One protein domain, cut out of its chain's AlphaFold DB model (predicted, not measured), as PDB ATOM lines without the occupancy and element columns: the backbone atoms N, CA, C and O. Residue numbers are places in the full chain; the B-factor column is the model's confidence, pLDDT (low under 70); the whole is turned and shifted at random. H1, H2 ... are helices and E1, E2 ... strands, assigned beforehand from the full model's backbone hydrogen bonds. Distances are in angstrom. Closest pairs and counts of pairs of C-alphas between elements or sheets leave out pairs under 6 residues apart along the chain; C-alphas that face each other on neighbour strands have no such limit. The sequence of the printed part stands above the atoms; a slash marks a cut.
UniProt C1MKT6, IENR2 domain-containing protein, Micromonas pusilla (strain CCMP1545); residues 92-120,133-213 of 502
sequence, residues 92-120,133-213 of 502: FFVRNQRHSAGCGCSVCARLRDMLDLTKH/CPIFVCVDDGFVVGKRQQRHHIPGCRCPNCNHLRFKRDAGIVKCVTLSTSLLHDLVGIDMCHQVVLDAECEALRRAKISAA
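What this domain is: This is residues 92 to 120 and 133 to 213 of the 502 residues of the protein "IENR2 domain-containing protein" of Micromonas pusilla (strain CCMP1545) (UniProt C1MKT6). A small body is built round two pairs of short strands, the parallel pair E3 and E6 and the hairpin E4 and E5, with H1 beside E6, H2 by E4 and E3, and H3 by E5. A second hairpin, E1 and E2, packs at the outside by H1 and H3, little H4 packs on E5, and H5 makes an arm at the far end whose residues 207 to 213 stick out. The 110 printed residues hold five named helices and six named strands, in the order E1 E2 H1 E3 E4 E5 H2 E6 H3 H4 H5; the class is mixed, in three separate two-strand sheets. The whole is elongated, 53 by 32 by 21 A, and only just loose, close to compact, with a radius of gyration of the C-alphas of 15.9 A.

How they stand to each other: Start at E1, residues 92 to 94, which forms an antiparallel hairpin with E2, residues 97 to 100; look at N 92 and O 99, 3.0 A apart. C-alphas 92 and 108 are the closest of E1 and H1, residues 106 to 119, at 7.3 A. H1 only just touches H3, residues 181 to 188, with residue 107 alone: C-alphas 107 and 183 are closest, at 6.9 A. E3, residues 135 to 138, runs parallel to E6, residues 176 to 179, with N 137 and O 177 2.8 A apart. E4, residues 143 to 145, and E5, residues 151 to 153, are an antiparallel hairpin, with N 145 and O 151 2.8 A apart. Phe 143 is also where E4 comes closest to H2, residues 160 to 170: its C-alpha is 6.8 A from that of Cys 162. The closest C-alphas of E5 and H4, residues 190 to 193, are 152 and 193, at 5.1 A. H4 and H5, residues 200 to 213, are apart. In H1, H2, H3 and H5 every O i to N i+4 pair is within hydrogen-bond range; H4 is too short for one.

Where its parts are: Find C-alpha 92 at (-38.097, 28.626, 39.617), where E1 begins. H1 runs 20.2 A from C-alpha 106 at (-35.013, 18.537, 33.306), H2 15.4 A and H3 10.6 A. E2 is 10.0 A long, E3 9.9 A and E6 9.6 A. H5, 19.7 A, ends at C-alpha 213 at (-25.919, 66.559, 32.486).

The domain as a whole: The C-alphas of His 120 and Ala 212 are farthest apart, at 55.5 A. Residues 121 to 132 are not printed; across this cut C-alphas 120 and 133 are 14.1 A apart. Of the links printed whole, none is long. Confidence is under 70 at residues 118 to 120, 133, 146 to 149, 158 and 192 to 203.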
ATOM      1  N   PHE A  92     -39.285  28.087  40.287       75.31
ATOM      2  CA  PHE A  92     -38.097  28.626  39.617       75.31
ATOM      3  C   PHE A  92     -38.474  29.401  38.356       75.31
ATOM      4  O   PHE A  92     -39.532  29.191  37.769       75.31
ATOM      5  N   PHE A  93     -37.582  30.288  37.917       79.88
ATOM      6  CA  PHE A  93     -37.677  30.899  36.597       79.88
ATOM      7  C   PHE A  93     -36.614  30.283  35.696       79.88
ATOM      8  O   PHE A  93     -35.439  30.332  36.045       79.88
ATOM      9  N   VAL A  94     -37.015  29.735  34.549       82.12
ATOM     10  CA  VAL A  94     -36.105  29.180  33.534       82.12
ATOM     11  C   VAL A  94     -36.303  29.991  32.258       82.12
ATOM     12  O   VAL A  94     -37.428  30.112  31.780       82.12
ATOM     13  N   ARG A  95     -35.242  30.621  31.736       76.00
ATOM     14  CA  ARG A  95     -35.272  31.438  30.501       76.00
ATOM     15  C   ARG A  95     -36.458  32.429  30.431       76.00
ATOM     16  O   ARG A  95     -37.043  32.643  29.374       76.00
ATOM     17  N   ASN A  96     -36.793  33.052  31.569       74.88
ATOM     18  CA  ASN A  96     -37.908  33.998  31.799       74.88
ATOM     19  C   ASN A  96     -39.327  33.413  31.935       74.88
ATOM     20  O   ASN A  96     -40.263  34.180  32.164       74.88
ATOM     21  N   GLN A  97     -39.502  32.097  31.867       79.00
ATOM     22  CA  GLN A  97     -40.784  31.443  32.137       79.00
ATOM     23  C   GLN A  97     -40.871  31.025  33.607       79.00
ATOM     24  O   GLN A  97     -39.861  30.662  34.213       79.00
ATOM     25  N   ARG A  98     -42.068  31.104  34.202       79.75
ATOM     26  CA  ARG A  98     -42.314  30.663  35.583       79.75
ATOM     27  C   ARG A  98     -42.610  29.166  35.582       79.75
ATOM     28  O   ARG A  98     -43.534  28.727  34.912       79.75
ATOM     29  N   HIS A  99     -41.859  28.416  36.377       80.12
ATOM     30  CA  HIS A  99     -42.074  26.996  36.629       80.12
ATOM     31  C   HIS A  99     -42.513  26.819  38.085       80.12
ATOM     32  O   HIS A  99     -41.872  27.358  38.990       80.12
ATOM     33  N   SER A 100     -43.596  26.079  38.321       80.94
ATOM     34  CA  SER A 100     -44.057  25.715  39.669       80.94
ATOM     35  C   SER A 100     -43.113  24.698  40.331       80.94
ATOM     36  O   SER A 100     -42.327  24.033  39.650       80.94
ATOM     37  N   ALA A 101     -43.180  24.552  41.659       71.94
ATOM     38  CA  ALA A 101     -42.349  23.609  42.419       71.94
ATOM     39  C   ALA A 101     -42.445  22.154  41.917       71.94
ATOM     40  O   ALA A 101     -41.449  21.433  41.935       71.94
ATOM     41  N   GLY A 102     -43.616  21.740  41.420       75.88
ATOM     42  CA  GLY A 102     -43.865  20.404  40.867       75.88
ATOM     43  C   GLY A 102     -43.454  20.220  39.402       75.88
ATOM     44  O   GLY A 102     -43.759  19.189  38.812       75.88
ATOM     45  N   CYS A 103     -42.796  21.199  38.775       82.62
ATOM     46  CA  CYS A 103     -42.470  21.111  37.355       82.62
ATOM     47  C   CYS A 103     -41.462  19.979  37.062       82.62
ATOM     48  O   CYS A 103     -40.377  19.915  37.651       82.62
ATOM     49  N   GLY A 104     -41.806  19.109  36.107       81.44
ATOM     50  CA  GLY A 104     -40.991  17.980  35.639       81.44
ATOM     51  C   GLY A 104     -39.911  18.340  34.613       81.44
ATOM     52  O   GLY A 104     -39.352  17.451  33.980       81.44
ATOM     53  N   CYS A 105     -39.619  19.629  34.407       85.38
ATOM     54  CA  CYS A 105     -38.582  20.042  33.466       85.38
ATOM     55  C   CYS A 105     -37.201  19.526  33.914       85.38
ATOM     56  O   CYS A 105     -36.901  19.545  35.109       85.38
ATOM     57  N   SER A 106     -36.339  19.103  32.982       85.94
ATOM     58  CA  SER A 106     -35.013  18.537  33.306       85.94
ATOM     59  C   SER A 106     -34.160  19.479  34.168       85.94
ATOM     60  O   SER A 106     -33.488  19.052  35.103       85.94
ATOM     61  N   VAL A 107     -34.246  20.785  33.907       84.94
ATOM     62  CA  VAL A 107     -33.580  21.844  34.680       84.94
ATOM     63  C   VAL A 107     -34.138  21.938  36.107       84.94
ATOM     64  O   VAL A 107     -33.385  22.046  37.072       84.94
ATOM     65  N   CYS A 108     -35.462  21.865  36.242       83.06
ATOM     66  CA  CYS A 108     -36.194  21.942  37.501       83.06
ATOM     67  C   CYS A 108     -35.893  20.727  38.386       83.06
ATOM     68  O   CYS A 108     -35.691  20.883  39.587       83.06
ATOM     69  N   ALA A 109     -35.842  19.531  37.790       85.50
ATOM     70  CA  ALA A 109     -35.488  18.286  38.466       85.50
ATOM     71  C   ALA A 109     -34.053  18.346  39.008       85.50
ATOM     72  O   ALA A 109     -33.858  18.238  40.212       85.50
ATOM     73  N   ARG A 110     -33.074  18.695  38.160       85.88
ATOM     74  CA  ARG A 110     -31.662  18.837  38.569       85.88
ATOM     75  C   ARG A 110     -31.465  19.854  39.697       85.88
ATOM     76  O   ARG A 110     -30.641  19.644  40.584       85.88
ATOM     77  N   LEU A 111     -32.200  20.969  39.671       83.62
ATOM     78  CA  LEU A 111     -32.180  21.946  40.761       83.62
ATOM     79  C   LEU A 111     -32.765  21.379  42.057       83.62
ATOM     80  O   LEU A 111     -32.188  21.609  43.117       83.62
ATOM     81  N   ARG A 112     -33.890  20.656  41.986       84.38
ATOM     82  CA  ARG A 112     -34.503  20.005  43.152       84.38
ATOM     83  C   ARG A 112     -33.571  18.961  43.760       84.38
ATOM     84  O   ARG A 112     -33.317  19.040  44.956       84.38
ATOM     85  N   ASP A 113     -32.956  18.114  42.941       83.81
ATOM     86  CA  ASP A 113     -32.004  17.097  43.400       83.81
ATOM     87  C   ASP A 113     -30.824  17.733  44.155       83.81
ATOM     88  O   ASP A 113     -30.456  17.298  45.246       83.81
ATOM     89  N   MET A 114     -30.270  18.836  43.635       81.38
ATOM     90  CA  MET A 114     -29.212  19.577  44.334       81.38
ATOM     91  C   MET A 114     -29.688  20.196  45.651       81.38
ATOM     92  O   MET A 114     -28.929  20.228  46.622       81.38
ATOM     93  N   LEU A 115     -30.927  20.688  45.715       78.88
ATOM     94  CA  LEU A 115     -31.497  21.202  46.958       78.88
ATOM     95  C   LEU A 115     -31.707  20.088  47.985       78.88
ATOM     96  O   LEU A 115     -31.395  20.290  49.159       78.88
ATOM     97  N   ASP A 116     -32.175  18.920  47.569       76.94
ATOM     98  CA  ASP A 116     -32.423  17.796  48.469       76.94
ATOM     99  C   ASP A 116     -31.112  17.216  49.015       76.94
ATOM    100  O   ASP A 116     -30.978  17.046  50.230       76.94
ATOM    101  N   LEU A 117     -30.069  17.114  48.181       70.25
ATOM    102  CA  LEU A 117     -28.699  16.827  48.632       70.25
ATOM    103  C   LEU A 117     -28.204  17.835  49.680       70.25
ATOM    104  O   LEU A 117     -27.434  17.489  50.579       70.25
ATOM    105  N   THR A 118     -28.647  19.096  49.611       66.50
ATOM    106  CA  THR A 118     -28.259  20.082  50.623       66.50
ATOM    107  C   THR A 118     -29.008  19.987  51.941       66.50
ATOM    108  O   THR A 118     -28.397  20.325  52.959       66.50
ATOM    109  N   LYS A 119     -30.263  19.522  51.932       64.06
ATOM    110  CA  LYS A 119     -31.099  19.351  53.131       64.06
ATOM    111  C   LYS A 119     -30.587  18.219  54.025       64.06
ATOM    112  O   LYS A 119     -30.611  18.366  55.241       64.06
ATOM    113  N   HIS A 120     -30.042  17.150  53.442       49.72
ATOM    114  CA  HIS A 120     -29.546  15.985  54.189       49.72
ATOM    115  C   HIS A 120     -28.317  16.241  55.080       49.72
ATOM    116  O   HIS A 120     -27.988  15.394  55.901       49.72
ATOM    117  N   CYS A 133     -32.929  29.432  52.303       63.91
ATOM    118  CA  CYS A 133     -32.825  29.280  50.849       63.91
ATOM    119  C   CYS A 133     -31.331  29.249  50.492       63.91
ATOM    120  O   CYS A 133     -30.653  30.254  50.752       63.91
ATOM    121  N   PRO A 134     -30.801  28.144  49.946       76.56
ATOM    122  CA  PRO A 134     -29.395  28.073  49.600       76.56
ATOM    123  C   PRO A 134     -29.078  29.073  48.492       76.56
ATOM    124  O   PRO A 134     -29.928  29.441  47.676       76.56
ATOM    125  N   ILE A 135     -27.842  29.557  48.502       84.81
ATOM    126  CA  ILE A 135     -27.364  30.500  47.496       84.81
ATOM    127  C   ILE A 135     -26.763  29.688  46.357       84.81
ATOM    128  O   ILE A 135     -25.840  28.908  46.578       84.81
ATOM    129  N   PHE A 136     -27.257  29.901  45.140       87.50
ATOM    130  CA  PHE A 136     -26.646  29.331  43.947       87.50
ATOM    131  C   PHE A 136     -25.404  30.131  43.557       87.50
ATOM    132  O   PHE A 136     -25.478  31.339  43.293       87.50
ATOM    133  N   VAL A 137     -24.272  29.437  43.543       86.81
ATOM    134  CA  VAL A 137     -22.956  29.940  43.157       86.81
ATOM    135  C   VAL A 137     -22.543  29.220  41.878       86.81
ATOM    136  O   VAL A 137     -22.801  28.034  41.728       86.81
ATOM    137  N   CYS A 138     -21.947  29.920  40.926       85.06
ATOM    138  CA  CYS A 138     -21.445  29.307  39.695       85.06
ATOM    139  C   CYS A 138     -19.970  28.909  39.848       85.06
ATOM    140  O   CYS A 138     -19.316  29.335  40.797       85.06
ATOM    141  N   VAL A 139     -19.439  28.137  38.895       84.00
ATOM    142  CA  VAL A 139     -18.007  27.766  38.843       84.00
ATOM    143  C   VAL A 139     -17.099  29.001  38.900       84.00
ATOM    144  O   VAL A 139     -16.074  28.984  39.569       84.00
ATOM    145  N   ASP A 140     -17.538  30.103  38.292       79.38
ATOM    146  CA  ASP A 140     -16.809  31.369  38.275       79.38
ATOM    147  C   ASP A 140     -17.010  32.207  39.550       79.38
ATOM    148  O   ASP A 140     -16.908  33.421  39.474       79.38
ATOM    149  N   ASP A 141     -17.405  31.652  40.702       79.12
ATOM    150  CA  ASP A 141     -17.719  32.405  41.941       79.12
ATOM    151  C   ASP A 141     -18.824  33.482  41.810       79.12
ATOM    152  O   ASP A 141     -19.017  34.346  42.684       79.12
ATOM    153  N   GLY A 142     -19.562  33.462  40.702       82.50
ATOM    154  CA  GLY A 142     -20.689  34.348  40.443       82.50
ATOM    155  C   GLY A 142     -21.968  33.896  41.149       82.50
ATOM    156  O   GLY A 142     -22.118  32.733  41.511       82.50
ATOM    157  N   PHE A 143     -22.917  34.814  41.331       86.88
ATOM    158  CA  PHE A 143     -24.200  34.539  41.987       86.88
ATOM    159  C   PHE A 143     -25.351  34.580  40.987       86.88
ATOM    160  O   PHE A 143     -25.406  35.476  40.143       86.88
ATOM    161  N   VAL A 144     -26.318  33.675  41.137       84.44
ATOM    162  CA  VAL A 144     -27.612  33.782  40.447       84.44
ATOM    163  C   VAL A 144     -28.578  34.572  41.325       84.44
ATOM    164  O   VAL A 144     -28.841  34.217  42.475       84.44
ATOM    165  N   VAL A 145     -29.086  35.688  40.805       79.44
ATOM    166  CA  VAL A 145     -29.837  36.684  41.573       79.44
ATOM    167  C   VAL A 145     -31.185  36.975  40.924       79.44
ATOM    168  O   VAL A 145     -31.259  37.227  39.728       79.44
ATOM    169  N   GLY A 146     -32.240  37.056  41.741       68.81
ATOM    170  CA  GLY A 146     -33.541  37.601  41.339       68.81
ATOM    171  C   GLY A 146     -34.703  36.635  41.555       68.81
ATOM    172  O   GLY A 146     -34.580  35.439  41.329       68.81
ATOM    173  N   LYS A 147     -35.847  37.178  41.997       58.19
ATOM    174  CA  LYS A 147     -37.095  36.414  42.174       58.19
ATOM    175  C   LYS A 147     -37.978  36.382  40.923       58.19
ATOM    176  O   LYS A 147     -38.767  35.465  40.790       58.19
ATOM    177  N   ARG A 148     -37.896  37.406  40.061       62.03
ATOM    178  CA  ARG A 148     -38.762  37.579  38.870       62.03
ATOM    179  C   ARG A 148     -38.026  37.376  37.542       62.03
ATOM    180  O   ARG A 148     -38.631  36.966  36.567       62.03
ATOM    181  N   GLN A 149     -36.734  37.694  37.503       68.94
ATOM    182  CA  GLN A 149     -35.831  37.415  36.388       68.94
ATOM    183  C   GLN A 149     -34.512  36.979  37.016       68.94
ATOM    184  O   GLN A 149     -33.879  37.790  37.699       68.94
ATOM    185  N   GLN A 150     -34.154  35.706  36.861       75.44
ATOM    186  CA  GLN A 150     -32.852  35.216  37.298       75.44
ATOM    187  C   GLN A 150     -31.779  35.846  36.411       75.44
ATOM    188  O   GLN A 150     -31.897  35.857  35.188       75.44
ATOM    189  N   ARG A 151     -30.758  36.426  37.034       77.44
ATOM    190  CA  ARG A 151     -29.606  37.016  36.353       77.44
ATOM    191  C   ARG A 151     -28.334  36.450  36.945       77.44
ATOM    192  O   ARG A 151     -28.237  36.310  38.166       77.44
ATOM    193  N   HIS A 152     -27.368  36.153  36.088       82.12
ATOM    194  CA  HIS A 152     -26.040  35.762  36.527       82.12
ATOM    195  C   HIS A 152     -25.185  37.011  36.772       82.12
ATOM    196  O   HIS A 152     -25.086  37.893  35.921       82.12
ATOM    197  N   HIS A 153     -24.583  37.097  37.954       77.62
ATOM    198  CA  HIS A 153     -23.661  38.160  38.325       77.62
ATOM    199  C   HIS A 153     -22.259  37.597  38.544       77.62
ATOM    200  O   HIS A 153     -22.064  36.752  39.414       77.62
ATOM    201  N   ILE A 154     -21.287  38.148  37.823       77.50
ATOM    202  CA  ILE A 154     -19.866  37.771  37.846       77.50
ATOM    203  C   ILE A 154     -19.180  38.277  39.135       77.50
ATOM    204  O   ILE A 154     -19.658  39.242  39.768       77.50
ATOM    205  N   PRO A 155     -18.049  37.677  39.552       70.94
ATOM    206  CA  PRO A 155     -17.221  38.238  40.598       70.94
ATOM    207  C   PRO A 155     -16.860  39.708  40.403       70.94
ATOM    208  O   PRO A 155     -16.554  40.153  39.306       70.94
ATOM    209  N   GLY A 156     -16.919  40.493  41.481       70.19
ATOM    210  CA  GLY A 156     -16.638  41.934  41.427       70.19
ATOM    211  C   GLY A 156     -17.848  42.822  41.112       70.19
ATOM    212  O   GLY A 156     -17.750  44.047  41.217       70.19
ATOM    213  N   CYS A 157     -19.022  42.244  40.826       73.94
ATOM    214  CA  CYS A 157     -20.246  43.026  40.670       73.94
ATOM    215  C   CYS A 157     -20.586  43.818  41.951       73.94
ATOM    216  O   CYS A 157     -20.756  43.256  43.035       73.94
ATOM    217  N   ARG A 158     -20.754  45.143  41.823       65.81
ATOM    218  CA  ARG A 158     -21.049  46.063  42.945       65.81
ATOM    219  C   ARG A 158     -22.544  46.192  43.264       65.81
ATOM    220  O   ARG A 158     -22.961  47.153  43.912       65.81
ATOM    221  N   CYS A 159     -23.368  45.259  42.789       71.38
ATOM    222  CA  CYS A 159     -24.809  45.325  42.989       71.38
ATOM    223  C   CYS A 159     -25.170  45.125  44.480       71.38
ATOM    224  O   CYS A 159     -24.570  44.272  45.140       71.38
ATOM    225  N   PRO A 160     -26.150  45.865  45.046       72.56
ATOM    226  CA  PRO A 160     -26.511  45.735  46.462       72.56
ATOM    227  C   PRO A 160     -26.917  44.311  46.868       72.56
ATOM    228  O   PRO A 160     -26.606  43.877  47.973       72.56
ATOM    229  N   ASN A 161     -27.576  43.578  45.964       73.88
ATOM    230  CA  ASN A 161     -28.030  42.209  46.211       73.88
ATOM    231  C   ASN A 161     -26.855  41.212  46.232       73.88
ATOM    232  O   ASN A 161     -26.724  40.418  47.154       73.88
ATOM    233  N   CYS A 162     -25.928  41.345  45.283       78.00
ATOM    234  CA  CYS A 162     -24.689  40.578  45.181       78.00
ATOM    235  C   CYS A 162     -23.813  40.779  46.420       78.00
ATOM    236  O   CYS A 162     -23.288  39.823  46.975       78.00
ATOM    237  N   ASN A 163     -23.683  42.028  46.883       79.75
ATOM    238  CA  ASN A 163     -22.906  42.353  48.077       79.75
ATOM    239  C   ASN A 163     -23.523  41.737  49.345       79.75
ATOM    240  O   ASN A 163     -22.814  41.268  50.230       79.75
ATOM    241  N   HIS A 164     -24.856  41.687  49.415       80.81
ATOM    242  CA  HIS A 164     -25.566  41.012  50.500       80.81
ATOM    243  C   HIS A 164     -25.386  39.486  50.461       80.81
ATOM    244  O   HIS A 164     -25.189  38.876  51.510       80.81
ATOM    245  N   LEU A 165     -25.405  38.868  49.275       81.56
ATOM    246  CA  LEU A 165     -25.141  37.432  49.104       81.56
ATOM    247  C   LEU A 165     -23.683  37.070  49.416       81.56
ATOM    248  O   LEU A 165     -23.454  36.086  50.113       81.56
ATOM    249  N   ARG A 166     -22.717  37.902  49.004       83.69
ATOM    250  CA  ARG A 166     -21.301  37.775  49.394       83.69
ATOM    251  C   ARG A 166     -21.136  37.793  50.900       83.69
ATOM    252  O   ARG A 166     -20.577  36.862  51.452       83.69
ATOM    253  N   PHE A 167     -21.712  38.791  51.569       83.50
ATOM    254  CA  PHE A 167     -21.664  38.866  53.025       83.50
ATOM    255  C   PHE A 167     -22.241  37.606  53.686       83.50
ATOM    256  O   PHE A 167     -21.665  37.102  54.641       83.50
ATOM    257  N   LYS A 168     -23.359  37.073  53.176       81.75
ATOM    258  CA  LYS A 168     -23.967  35.841  53.700       81.75
ATOM    259  C   LYS A 168     -23.099  34.600  53.494       81.75
ATOM    260  O   LYS A 168     -23.030  33.783  54.407       81.75
ATOM    261  N   ARG A 169     -22.470  34.473  52.322       84.19
ATOM    262  CA  ARG A 169     -21.517  33.403  52.002       84.19
ATOM    263  C   ARG A 169     -20.288  33.491  52.903       84.19
ATOM    264  O   ARG A 169     -19.971  32.528  53.585       84.19
ATOM    265  N   ASP A 170     -19.645  34.655  52.944       82.69
ATOM    266  CA  ASP A 170     -18.384  34.867  53.662       82.69
ATOM    267  C   ASP A 170     -18.577  34.781  55.190       82.69
ATOM    268  O   ASP A 170     -17.681  34.357  55.911       82.69
ATOM    269  N   ALA A 171     -19.765  35.132  55.695       80.12
ATOM    270  CA  ALA A 171     -20.137  34.949  57.098       80.12
ATOM    271  C   ALA A 171     -20.602  33.516  57.438       80.12
ATOM    272  O   ALA A 171     -20.955  33.266  58.587       80.12
ATOM    273  N   GLY A 172     -20.672  32.600  56.462       78.81
ATOM    274  CA  GLY A 172     -21.108  31.214  56.669       78.81
ATOM    275  C   GLY A 172     -22.576  31.063  57.086       78.81
ATOM    276  O   GLY A 172     -22.964  30.028  57.613       78.81
ATOM    277  N   ILE A 173     -23.408  32.089  56.870       78.31
ATOM    278  CA  ILE A 173     -24.809  32.109  57.328       78.31
ATOM    279  C   ILE A 173     -25.688  31.201  56.456       78.31
ATOM    280  O   ILE A 173     -26.721  30.714  56.911       78.31
ATOM    281  N   VAL A 174     -25.323  31.015  55.183       78.69
ATOM    282  CA  VAL A 174     -26.131  30.273  54.208       78.69
ATOM    283  C   VAL A 174     -25.271  29.273  53.447       78.69
ATOM    284  O   VAL A 174     -24.177  29.609  52.991       78.69
ATOM    285  N   LYS A 175     -25.799  28.058  53.263       82.94
ATOM    286  CA  LYS A 175     -25.167  27.015  52.453       82.94
ATOM    287  C   LYS A 175     -25.179  27.411  50.975       82.94
ATOM    288  O   LYS A 175     -26.201  27.850  50.443       82.94
ATOM    289  N   CYS A 176     -24.028  27.270  50.329       83.19
ATOM    290  CA  CYS A 176     -23.865  27.561  48.910       83.19
ATOM    291  C   CYS A 176     -23.959  26.267  48.099       83.19
ATOM    292  O   CYS A 176     -23.409  25.245  48.505       83.19
ATOM    293  N   VAL A 177     -24.664  26.323  46.970       87.69
ATOM    294  CA  VAL A 177     -24.785  25.233  45.994       87.69
ATOM    295  C   VAL A 177     -24.084  25.666  44.725       87.69
ATOM    296  O   VAL A 177     -24.462  26.678  44.133       87.69
ATOM    297  N   THR A 178     -23.076  24.908  44.314       87.81
ATOM    298  CA  THR A 178     -22.344  25.145  43.074       87.81
ATOM    299  C   THR A 178     -23.108  24.584  41.874       87.81
ATOM    300  O   THR A 178     -23.413  23.396  41.817       87.81
ATOM    301  N   LEU A 179     -23.433  25.446  40.909       87.38
ATOM    302  CA  LEU A 179     -24.079  25.090  39.646       87.38
ATOM    303  C   LEU A 179     -23.029  24.774  38.576       87.38
ATOM    304  O   LEU A 179     -22.038  25.495  38.446       87.38
ATOM    305  N   SER A 180     -23.289  23.753  37.754       88.62
ATOM    306  CA  SER A 180     -22.488  23.493  36.553       88.62
ATOM    307  C   SER A 180     -22.747  24.549  35.474       88.62
ATOM    308  O   SER A 180     -23.849  25.092  35.364       88.62
ATOM    309  N   THR A 181     -21.751  24.802  34.623       86.69
ATOM    310  CA  THR A 181     -21.835  25.786  33.530       86.69
ATOM    311  C   THR A 181     -22.972  25.469  32.554       86.69
ATOM    312  O   THR A 181     -23.725  26.357  32.162       86.69
ATOM    313  N   SER A 182     -23.175  24.185  32.235       88.62
ATOM    314  CA  SER A 182     -24.286  23.724  31.390       88.62
ATOM    315  C   SER A 182     -25.658  24.042  31.990       88.62
ATOM    316  O   SER A 182     -26.515  24.605  31.317       88.62
ATOM    317  N   LEU A 183     -25.852  23.759  33.283       88.00
ATOM    318  CA  LEU A 183     -27.111  24.032  33.972       88.00
ATOM    319  C   LEU A 183     -27.377  25.539  34.092       88.00
ATOM    320  O   LEU A 183     -28.521  25.973  33.991       88.00
ATOM    321  N   LEU A 184     -26.328  26.343  34.287       86.69
ATOM    322  CA  LEU A 184     -26.431  27.802  34.309       86.69
ATOM    323  C   LEU A 184     -26.941  28.354  32.971       86.69
ATOM    324  O   LEU A 184     -27.840  29.196  32.961       86.69
ATOM    325  N   HIS A 185     -26.395  27.866  31.853       87.56
ATOM    326  CA  HIS A 185     -26.834  28.260  30.512       87.56
ATOM    327  C   HIS A 185     -28.290  27.868  30.261       87.56
ATOM    328  O   HIS A 185     -29.047  28.644  29.677       87.56
ATOM    329  N   ASP A 186     -28.711  26.705  30.755       86.88
ATOM    330  CA  ASP A 186     -30.101  26.271  30.653       86.88
ATOM    331  C   ASP A 186     -31.050  27.132  31.489       86.88
ATOM    332  O   ASP A 186     -32.142  27.454  31.023       86.88
ATOM    333  N   LEU A 187     -30.616  27.554  32.680       83.94
ATOM    334  CA  LEU A 187     -31.394  28.374  33.609       83.94
ATOM    335  C   LEU A 187     -31.585  29.815  33.140       83.94
ATOM    336  O   LEU A 187     -32.709  30.318  33.097       83.94
ATOM    337  N   VAL A 188     -30.482  30.491  32.824       81.94
ATOM    338  CA  VAL A 188     -30.454  31.941  32.586       81.94
ATOM    339  C   VAL A 188     -30.468  32.267  31.090       81.94
ATOM    340  O   VAL A 188     -31.017  33.296  30.697       81.94
ATOM    341  N   GLY A 189     -29.943  31.372  30.250       83.44
ATOM    342  CA  GLY A 189     -29.661  31.623  28.837       83.44
ATOM    343  C   GLY A 189     -28.270  32.230  28.636       83.44
ATOM    344  O   GLY A 189     -27.849  33.093  29.405       83.44
ATOM    345  N   ILE A 190     -27.568  31.791  27.586       80.62
ATOM    346  CA  ILE A 190     -26.169  32.164  27.290       80.62
ATOM    347  C   ILE A 190     -26.004  33.691  27.198       80.62
ATOM    348  O   ILE A 190     -25.134  34.264  27.851       80.62
ATOM    349  N   ASP A 191     -26.908  34.367  26.490       72.56
ATOM    350  CA  ASP A 191     -26.855  35.821  26.267       72.56
ATOM    351  C   ASP A 191     -26.989  36.636  27.564       72.56
ATOM    352  O   ASP A 191     -26.500  37.759  27.675       72.56
ATOM    353  N   MET A 192     -27.662  36.065  28.565       67.94
ATOM    354  CA  MET A 192     -27.959  36.710  29.842       67.94
ATOM    355  C   MET A 192     -26.976  36.309  30.951       67.94
ATOM    356  O   MET A 192     -27.020  36.891  32.042       67.94
ATOM    357  N   CYS A 193     -26.079  35.353  30.682       68.31
ATOM    358  CA  CYS A 193     -24.990  34.980  31.582       68.31
ATOM    359  C   CYS A 193     -23.942  36.097  31.685       68.31
ATOM    360  O   CYS A 193     -23.396  36.353  32.757       68.31
ATOM    361  N   HIS A 194     -23.706  36.837  30.606       59.31
ATOM    362  CA  HIS A 194     -22.738  37.926  30.588       59.31
ATOM    363  C   HIS A 194     -23.411  39.241  30.964       59.31
ATOM    364  O   HIS A 194     -23.646  40.118  30.131       59.31
ATOM    365  N   GLN A 195     -23.739  39.416  32.247       60.41
ATOM    366  CA  GLN A 195     -24.075  40.759  32.693       60.41
ATOM    367  C   GLN A 195     -22.843  41.645  32.510       60.41
ATOM    368  O   GLN A 195     -21.821  41.414  33.152       60.41
ATOM    369  N   VAL A 196     -22.970  42.676  31.667       56.47
ATOM    370  CA  VAL A 196     -21.968  43.735  31.512       56.47
ATOM    371  C   VAL A 196     -21.744  44.352  32.889       56.47
ATOM    372  O   VAL A 196     -22.550  45.152  33.383       56.47
ATOM    373  N   VAL A 197     -20.687  43.909  33.563       55.41
ATOM    374  CA  VAL A 197     -20.227  44.530  34.795       55.41
ATOM    375  C   VAL A 197     -19.839  45.939  34.386       55.41
ATOM    376  O   VAL A 197     -19.087  46.136  33.440       55.41
ATOM    377  N   LEU A 198     -20.421  46.939  35.048       52.88
ATOM    378  CA  LEU A 198     -19.923  48.296  34.896       52.88
ATOM    379  C   LEU A 198     -18.490  48.271  35.421       52.88
ATOM    380  O   LEU A 198     -18.290  48.284  36.640       52.88
ATOM    381  N   ASP A 199     -17.523  48.216  34.510       57.53
ATOM    382  CA  ASP A 199     -16.125  48.431  34.838       57.53
ATOM    383  C   ASP A 199     -16.004  49.714  35.657       57.53
ATOM    384  O   ASP A 199     -16.841  50.627  35.565       57.53
ATOM    385  N   ALA A 200     -14.968  49.804  36.491       63.44
ATOM    386  CA  ALA A 200     -14.715  51.021  37.262       63.44
ATOM    387  C   ALA A 200     -14.725  52.262  36.345       63.44
ATOM    388  O   ALA A 200     -15.245  53.314  36.724       63.44
ATOM    389  N   GLU A 201     -14.250  52.085  35.113       67.12
ATOM    390  CA  GLU A 201     -14.287  53.054  34.026       67.12
ATOM    391  C   GLU A 201     -15.711  53.328  33.522       67.12
ATOM    392  O   GLU A 201     -16.116  54.487  33.453       67.12
ATOM    393  N   CYS A 202     -16.531  52.307  33.261       66.19
ATOM    394  CA  CYS A 202     -17.926  52.491  32.848       66.19
ATOM    395  C   CYS A 202     -18.784  53.205  33.910       66.19
ATOM    396  O   CYS A 202     -19.588  54.077  33.567       66.19
ATOM    397  N   GLU A 203     -18.625  52.896  35.201       68.88
ATOM    398  CA  GLU A 203     -19.332  53.604  36.282       68.88
ATOM    399  C   GLU A 203     -18.784  55.030  36.474       68.88
ATOM    400  O   GLU A 203     -19.558  55.956  36.742       68.88
ATOM    401  N   ALA A 204     -17.480  55.250  36.274       73.19
ATOM    402  CA  ALA A 204     -16.903  56.592  36.243       73.19
ATOM    403  C   ALA A 204     -17.469  57.419  35.078       73.19
ATOM    404  O   ALA A 204     -17.895  58.555  35.292       73.19
ATOM    405  N   LEU A 205     -17.582  56.837  33.881       74.62
ATOM    406  CA  LEU A 205     -18.203  57.457  32.709       74.62
ATOM    407  C   LEU A 205     -19.692  57.728  32.934       74.62
ATOM    408  O   LEU A 205     -20.184  58.791  32.559       74.62
ATOM    409  N   ARG A 206     -20.426  56.829  33.599       77.88
ATOM    410  CA  ARG A 206     -21.831  57.056  33.970       77.88
ATOM    411  C   ARG A 206     -21.970  58.239  34.925       77.88
ATOM    412  O   ARG A 206     -22.796  59.123  34.697       77.88
ATOM    413  N   ARG A 207     -21.134  58.303  35.966       74.00
ATOM    414  CA  ARG A 207     -21.090  59.435  36.906       74.00
ATOM    415  C   ARG A 207     -20.660  60.729  36.227       74.00
ATOM    416  O   ARG A 207     -21.209  61.775  36.558       74.00
ATOM    417  N   ALA A 208     -19.731  60.664  35.274       79.81
ATOM    418  CA  ALA A 208     -19.308  61.797  34.461       79.81
ATOM    419  C   ALA A 208     -20.435  62.288  33.538       79.81
ATOM    420  O   ALA A 208     -20.665  63.487  33.458       79.81
ATOM    421  N   LYS A 209     -21.207  61.387  32.915       84.06
ATOM    422  CA  LYS A 209     -22.397  61.734  32.119       84.06
ATOM    423  C   LYS A 209     -23.479  62.385  32.979       84.06
ATOM    424  O   LYS A 209     -24.017  63.418  32.600       84.06
ATOM    425  N   ILE A 210     -23.754  61.837  34.166       76.50
ATOM    426  CA  ILE A 210     -24.711  62.419  35.122       76.50
ATOM    427  C   ILE A 210     -24.217  63.780  35.626       76.50
ATOM    428  O   ILE A 210     -25.004  64.715  35.746       76.50
ATOM    429  N   SER A 211     -22.928  63.919  35.938       76.19
ATOM    430  CA  SER A 211     -22.376  65.183  36.427       76.19
ATOM    431  C   SER A 211     -22.302  66.237  35.327       76.19
ATOM    432  O   SER A 211     -22.573  67.393  35.622       76.19
ATOM    433  N   ALA A 212     -22.025  65.851  34.077       84.75
ATOM    434  CA  ALA A 212     -22.089  66.708  32.898       84.75
ATOM    435  C   ALA A 212     -23.527  67.151  32.599       84.75
ATOM    436  O   ALA A 212     -23.758  68.340  32.414       84.75
ATOM    437  N   ALA A 213     -24.500  66.237  32.651       83.00
ATOM    438  CA  ALA A 213     -25.919  66.559  32.486       83.00
ATOM    439  C   ALA A 213     -26.443  67.486  33.599       83.00
ATOM    440  O   ALA A 213     -27.277  68.354  33.359       83.00
TER     441      ALA A 213